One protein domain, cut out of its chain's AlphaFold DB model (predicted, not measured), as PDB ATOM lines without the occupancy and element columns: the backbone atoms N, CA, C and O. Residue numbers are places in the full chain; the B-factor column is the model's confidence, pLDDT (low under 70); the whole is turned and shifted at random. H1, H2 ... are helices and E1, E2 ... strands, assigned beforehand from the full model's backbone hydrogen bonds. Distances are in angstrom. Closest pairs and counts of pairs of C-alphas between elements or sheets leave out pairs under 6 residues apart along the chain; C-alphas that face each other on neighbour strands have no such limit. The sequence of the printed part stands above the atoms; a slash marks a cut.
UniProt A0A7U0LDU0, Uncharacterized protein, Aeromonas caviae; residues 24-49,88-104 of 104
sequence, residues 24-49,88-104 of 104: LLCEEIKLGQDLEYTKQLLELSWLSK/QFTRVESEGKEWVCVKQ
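This is residues 24 to 49 and 88 to 104 of the 104 residues of an uncharacterized protein of Aeromonas caviae (UniProt A0A7U0LDU0). This is a small slab of three antiparallel strands with one helix, H1, packed slantwise over one face; the other face has no named helix. The long hairpin E2 and E3 makes most of the sheet, and the short strand E1 sits along the free side of E3. The printed part has 43 residues, with E1, H1, E2 and E3 in that order along the chain, and the sheet's order is E1, E3, E2. The class is mixed, helices and strands, in two layers, a helix on one face of a sheet. The whole is compact, with a radius of gyration of the C-alphas of 9.9 A and spans of 28 by 20 by 14 A.

Begin at Leu 24 and find C-alpha 26 at (39.215, -7.890, 41.969), where E1 starts; it covers residues 26 to 28. After residues 29 to 34 you reach H1, residues 35 to 49, which runs 21.4 A from its first C-alpha at (33.991, -16.743, 49.286) to its last. The next printed residue is Gln 88, the first of E2, residues 88 to 94, 19.1 A long. E3, residues 97 to 103, is 18.3 A long and ends at C-alpha 103, at (46.241, -6.727, 48.130).

Look first at the hairpin E2 and E3, whose directions differ by 150 degrees. Here N 92 and O 99 are 2.9 A apart and N 99 and O 92 are 2.8 A apart, within hydrogen-bond range. On the other side of E3, the edge strand E1 is antiparallel to it at 157 degrees, and N 27 and O 100 are 2.9 A apart, within hydrogen-bond range. Now look at H1, which is on the sheet at a height over the sheet of 6.9 A. It lies over E3, and E1 is only just left out: dropped onto the local plane, 5 of its 15 C-alphas fall on E3 and 2 on E1. On the local plane its line stands at 47 degrees to that of E3, slantwise to the strands. The closest C-alphas of H1 and E3 are those of Lys 39 and Val 100, 7.2 A apart; those of E1 and H1 are Glu 27 and Leu 42, 6.8 A apart. In H1 every O i to N i+4 pair is within hydrogen-bond range.

The two C-alphas farthest apart are those of Ser 48 and Gly 96, 28.7 A. Residues 50 to 87 are not printed, and C-alphas 49 and 88 are 16.6 A apart across that cut. Of the links printed whole, E2 to E3 is tight and E1 to H1 is short. Mean pLDDT of the printed part is 75.8; look for values under 70 at residue 24, residues 47 to 49 and residues 103 to 104, the last being the chain's last residue.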
ATOM      1  N   LEU A  24      43.349  -2.882  40.635       59.16
ATOM      2  CA  LEU A  24      43.464  -4.040  41.519       59.16
ATOM      3  C   LEU A  24      42.831  -5.277  40.860       59.16
ATOM      4  O   LEU A  24      41.840  -5.206  40.140       59.16
ATOM      5  N   LEU A  25      43.410  -6.456  41.091       70.81
ATOM      6  CA  LEU A  25      42.800  -7.718  40.664       70.81
ATOM      7  C   LEU A  25      41.640  -8.043  41.602       70.81
ATOM      8  O   LEU A  25      41.870  -8.538  42.706       70.81
ATOM      9  N   CYS A  26      40.420  -7.730  41.168       75.25
ATOM     10  CA  CYS A  26      39.215  -7.890  41.969       75.25
ATOM     11  C   CYS A  26      38.130  -8.689  41.249       75.25
ATOM     12  O   CYS A  26      37.986  -8.598  40.033       75.25
ATOM     13  N   GLU A  27      37.347  -9.430  42.029       82.06
ATOM     14  CA  GLU A  27      36.234 -10.257  41.565       82.06
ATOM     15  C   GLU A  27      35.004  -9.995  42.447       82.06
ATOM     16  O   GLU A  27      35.114  -9.894  43.674       82.06
ATOM     17  N   GLU A  28      33.831  -9.865  41.826       79.19
ATOM     18  CA  GLU A  28      32.557  -9.674  42.531       79.19
ATOM     19  C   GLU A  28      32.145 -10.967  43.259       79.19
ATOM     20  O   GLU A  28      32.191 -12.064  42.692       79.19
ATOM     21  N   ILE A  29      31.692 -10.858  44.510       81.44
ATOM     22  CA  ILE A  29      31.066 -11.972  45.231       81.44
ATOM     23  C   ILE A  29      29.594 -12.030  44.817       81.44
ATOM     24  O   ILE A  29      28.776 -11.230  45.274       81.44
ATOM     25  N   LYS A  30      29.226 -12.996  43.970       80.06
ATOM     26  CA  LYS A  30      27.820 -13.169  43.583       80.06
ATOM     27  C   LYS A  30      27.010 -13.749  44.738       80.06
ATOM     28  O   LYS A  30      27.504 -14.508  45.572       80.06
ATOM     29  N   LEU A  31      25.721 -13.423  44.758       71.12
ATOM     30  CA  LEU A  31      24.801 -13.861  45.802       71.12
ATOM     31  C   LEU A  31      24.739 -15.402  45.873       71.12
ATOM     32  O   LEU A  31      24.366 -16.057  44.902       71.12
ATOM     33  N   GLY A  32      25.102 -15.979  47.023       71.44
ATOM     34  CA  GLY A  32      25.141 -17.435  47.237       71.44
ATOM     35  C   GLY A  32      26.420 -18.137  46.760       71.44
ATOM     36  O   GLY A  32      26.500 -19.361  46.847       71.44
ATOM     37  N   GLN A  33      27.413 -17.389  46.272       73.31
ATOM     38  CA  GLN A  33      28.724 -17.916  45.907       73.31
ATOM     39  C   GLN A  33      29.614 -18.043  47.151       73.31
ATOM     40  O   GLN A  33      29.617 -17.169  48.019       73.31
ATOM     41  N   ASP A  34      30.363 -19.142  47.245       79.88
ATOM     42  CA  ASP A  34      31.340 -19.335  48.315       79.88
ATOM     43  C   ASP A  34      32.508 -18.350  48.143       79.88
ATOM     44  O   ASP A  34      33.096 -18.237  47.065       79.88
ATOM     45  N   LEU A  35      32.857 -17.659  49.229       79.00
ATOM     46  CA  LEU A  35      33.991 -16.743  49.286       79.00
ATOM     47  C   LEU A  35      35.291 -17.447  48.884       79.00
ATOM     48  O   LEU A  35      36.139 -16.849  48.222       79.00
ATOM     49  N   GLU A  36      35.458 -18.702  49.297       80.25
ATOM     50  CA  GLU A  36      36.680 -19.454  49.026       80.25
ATOM     51  C   GLU A  36      36.824 -19.773  47.535       80.25
ATOM     52  O   GLU A  36      37.913 -19.665  46.975       80.25
ATOM     53  N   TYR A  37      35.706 -20.045  46.864       80.25
ATOM     54  CA  TYR A  37      35.672 -20.227  45.418       80.25
ATOM     55  C   TYR A  37      36.051 -18.938  44.668       80.25
ATOM     56  O   TYR A  37      36.835 -18.981  43.720       80.25
ATOM     57  N   THR A  38      35.574 -17.773  45.119       79.19
ATOM     58  CA  THR A  38      35.957 -16.477  44.527       79.19
ATOM     59  C   THR A  38      37.448 -16.174  44.715       79.19
ATOM     60  O   THR A  38      38.090 -15.684  43.786       79.19
ATOM     61  N   LYS A  39      38.040 -16.516  45.869       78.69
ATOM     62  CA  LYS A  39      39.496 -16.387  46.069       78.69
ATOM     63  C   LYS A  39      40.284 -17.293  45.128       78.69
ATOM     64  O   LYS A  39      41.222 -16.815  44.508       78.69
ATOM     65  N   GLN A  40      39.887 -18.556  44.970       77.81
ATOM     66  CA  GLN A  40      40.559 -19.488  44.053       77.81
ATOM     67  C   GLN A  40      40.531 -18.993  42.603       77.81
ATOM     68  O   GLN A  40      41.534 -19.083  41.898       77.81
ATOM     69  N   LEU A  41      39.406 -18.429  42.155       77.12
ATOM     70  CA  LEU A  41      39.317 -17.807  40.831       77.12
ATOM     71  C   LEU A  41      40.271 -16.618  40.688       77.12
ATOM     72  O   LEU A  41      40.930 -16.485  39.657       77.12
ATOM     73  N   LEU A  42      40.388 -15.788  41.726       77.12
ATOM     74  CA  LEU A  42      41.342 -14.682  41.755       77.12
ATOM     75  C   LEU A  42      42.795 -15.159  41.750       77.12
ATOM     76  O   LEU A  42      43.600 -14.578  41.028       77.12
ATOM     77  N   GLU A  43      43.132 -16.215  42.492       75.25
ATOM     78  CA  GLU A  43      44.468 -16.826  42.467       75.25
ATOM     79  C   GLU A  43      44.819 -17.332  41.070       75.25
ATOM     80  O   GLU A  43      45.888 -17.016  40.550       75.25
ATOM     81  N   LEU A  44      43.907 -18.065  40.429       72.31
ATOM     82  CA  LEU A  44      44.100 -18.567  39.068       72.31
ATOM     83  C   LEU A  44      44.227 -17.427  38.052       72.31
ATOM     84  O   LEU A  44      45.109 -17.462  37.197       72.31
ATOM     85  N   SER A  45      43.380 -16.403  38.158       70.88
ATOM     86  CA  SER A  45      43.442 -15.211  37.304       70.88
ATOM     87  C   SER A  45      44.771 -14.468  37.484       70.88
ATOM     88  O   SER A  45      45.418 -14.095  36.503       70.88
ATOM     89  N   TRP A  46      45.238 -14.335  38.726       70.56
ATOM     90  CA  TRP A  46      46.527 -13.733  39.057       70.56
ATOM     91  C   TRP A  46      47.709 -14.540  38.496       70.56
ATOM     92  O   TRP A  46      48.563 -13.965  37.825       70.56
ATOM     93  N   LEU A  47      47.720 -15.865  38.667       66.62
ATOM     94  CA  LEU A  47      48.736 -16.753  38.083       66.62
ATOM     95  C   LEU A  47      48.735 -16.701  36.550       66.62
ATOM     96  O   LEU A  47      49.796 -16.644  35.936       66.62
ATOM     97  N   SER A  48      47.556 -16.646  35.923       64.06
ATOM     98  CA  SER A  48      47.434 -16.578  34.461       64.06
ATOM     99  C   SER A  48      48.017 -15.294  33.866       64.06
ATOM    100  O   SER A  48      48.559 -15.317  32.763       64.06
ATOM    101  N   LYS A  49      47.974 -14.179  34.610       60.38
ATOM    102  CA  LYS A  49      48.658 -12.941  34.217       60.38
ATOM    103  C   LYS A  49      50.177 -13.067  34.291       60.38
ATOM    104  O   LYS A  49      50.869 -12.291  33.635       60.38
ATOM    105  N   GLN A  88      47.411 -11.952  49.568       78.38
ATOM    106  CA  GLN A  88      46.526 -11.405  50.587       78.38
ATOM    107  C   GLN A  88      45.254 -10.910  49.913       78.38
ATOM    108  O   GLN A  88      45.313 -10.213  48.903       78.38
ATOM    109  N   PHE A  89      44.103 -11.231  50.493       81.56
ATOM    110  CA  PHE A  89      42.806 -10.811  49.975       81.56
ATOM    111  C   PHE A  89      42.168  -9.796  50.914       81.56
ATOM    112  O   PHE A  89      42.195  -9.969  52.134       81.56
ATOM    113  N   THR A  90      41.557  -8.762  50.348       81.75
ATOM    114  CA  THR A  90      40.729  -7.807  51.084       81.75
ATOM    115  C   THR A  90      39.320  -7.793  50.516       81.75
ATOM    116  O   THR A  90      39.132  -7.916  49.306       81.75
ATOM    117  N   ARG A  91      38.324  -7.652  51.392       81.75
ATOM    118  CA  ARG A  91      36.934  -7.448  50.982       81.75
ATOM    119  C   ARG A  91      36.658  -5.953  50.905       81.75
ATOM    120  O   ARG A  91      37.031  -5.222  51.822       81.75
ATOM    121  N   VAL A  92      36.011  -5.518  49.835       80.94
ATOM    122  CA  VAL A  92      35.617  -4.124  49.620       80.94
ATOM    123  C   VAL A  92      34.145  -4.099  49.242       80.94
ATOM    124  O   VAL A  92      33.706  -4.879  48.402       80.94
ATOM    125  N   GLU A  93      33.378  -3.218  49.871       80.25
ATOM    126  CA  GLU A  93      32.003  -2.945  49.467       80.25
ATOM    127  C   GLU A  93      31.997  -1.677  48.617       80.25
ATOM    128  O   GLU A  93      32.506  -0.638  49.039       80.25
ATOM    129  N   SER A  94      31.450  -1.765  47.408       74.81
ATOM    130  CA  SER A  94      31.329  -0.625  46.505       74.81
ATOM    131  C   SER A  94      30.069  -0.762  45.666       74.81
ATOM    132  O   SER A  94      29.751  -1.849  45.191       74.81
ATOM    133  N   GLU A  95      29.349   0.346  45.484       78.50
ATOM    134  CA  GLU A  95      28.099   0.405  44.705       78.50
ATOM    135  C   GLU A  95      27.029  -0.618  45.154       78.50
ATOM    136  O   GLU A  95      26.211  -1.076  44.361       78.50
ATOM    137  N   GLY A  96      27.025  -0.987  46.442       77.19
ATOM    138  CA  GLY A  96      26.101  -1.983  47.003       77.19
ATOM    139  C   GLY A  96      26.428  -3.436  46.631       77.19
ATOM    140  O   GLY A  96      25.600  -4.320  46.848       77.19
ATOM    141  N   LYS A  97      27.617  -3.682  46.071       79.31
ATOM    142  CA  LYS A  97      28.161  -5.006  45.754       79.31
ATOM    143  C   LYS A  97      29.389  -5.291  46.623       79.31
ATOM    144  O   LYS A  97      30.176  -4.387  46.915       79.31
ATOM    145  N   GLU A  98      29.572  -6.551  47.017       80.44
ATOM    146  CA  GLU A  98      30.793  -6.999  47.693       80.44
ATOM    147  C   GLU A  98      31.814  -7.519  46.673       80.44
ATOM    148  O   GLU A  98      31.492  -8.314  45.790       80.44
ATOM    149  N   TRP A  99      33.067  -7.114  46.838       82.19
ATOM    150  CA  TRP A  99      34.192  -7.477  45.983       82.19
ATOM    151  C   TRP A  99      35.311  -8.086  46.826       82.19
ATOM    152  O   TRP A  99      35.540  -7.676  47.968       82.19
ATOM    153  N   VAL A 100      36.042  -9.046  46.262       84.06
ATOM    154  CA  VAL A 100      37.320  -9.520  46.808       84.06
ATOM    155  C   VAL A 100      38.431  -9.010  45.913       84.06
ATOM    156  O   VAL A 100      38.365  -9.188  44.706       84.06
ATOM    157  N   CYS A 101      39.455  -8.409  46.506       81.25
ATOM    158  CA  CYS A 101      40.606  -7.865  45.798       81.25
ATOM    159  C   CYS A 101      41.906  -8.474  46.315       81.25
ATOM    160  O   CYS A 101      42.055  -8.695  47.521       81.25
ATOM    161  N   VAL A 102      42.868  -8.688  45.419       76.31
ATOM    162  CA  VAL A 102      44.252  -9.011  45.783       76.31
ATOM    163  C   VAL A 102      44.941  -7.742  46.284       76.31
ATOM    164  O   VAL A 102      44.996  -6.731  45.584       76.31
ATOM    165  N   LYS A 103      45.464  -7.796  47.505       68.44
ATOM    166  CA  LYS A 103      46.241  -6.727  48.130       68.44
ATOM    167  C   LYS A 103      47.687  -6.820  47.634       68.44
ATOM    168  O   LYS A 103      48.340  -7.834  47.876       68.44
ATOM    169  N   GLN A 104      48.137  -5.787  46.920       60.44
ATOM    170  CA  GLN A 104      49.538  -5.606  46.525       60.44
ATOM    171  C   GLN A 104      50.383  -5.101  47.697       60.44
ATOM    172  O   GLN A 104      49.830  -4.368  48.555       60.44
TER     173      GLN A 104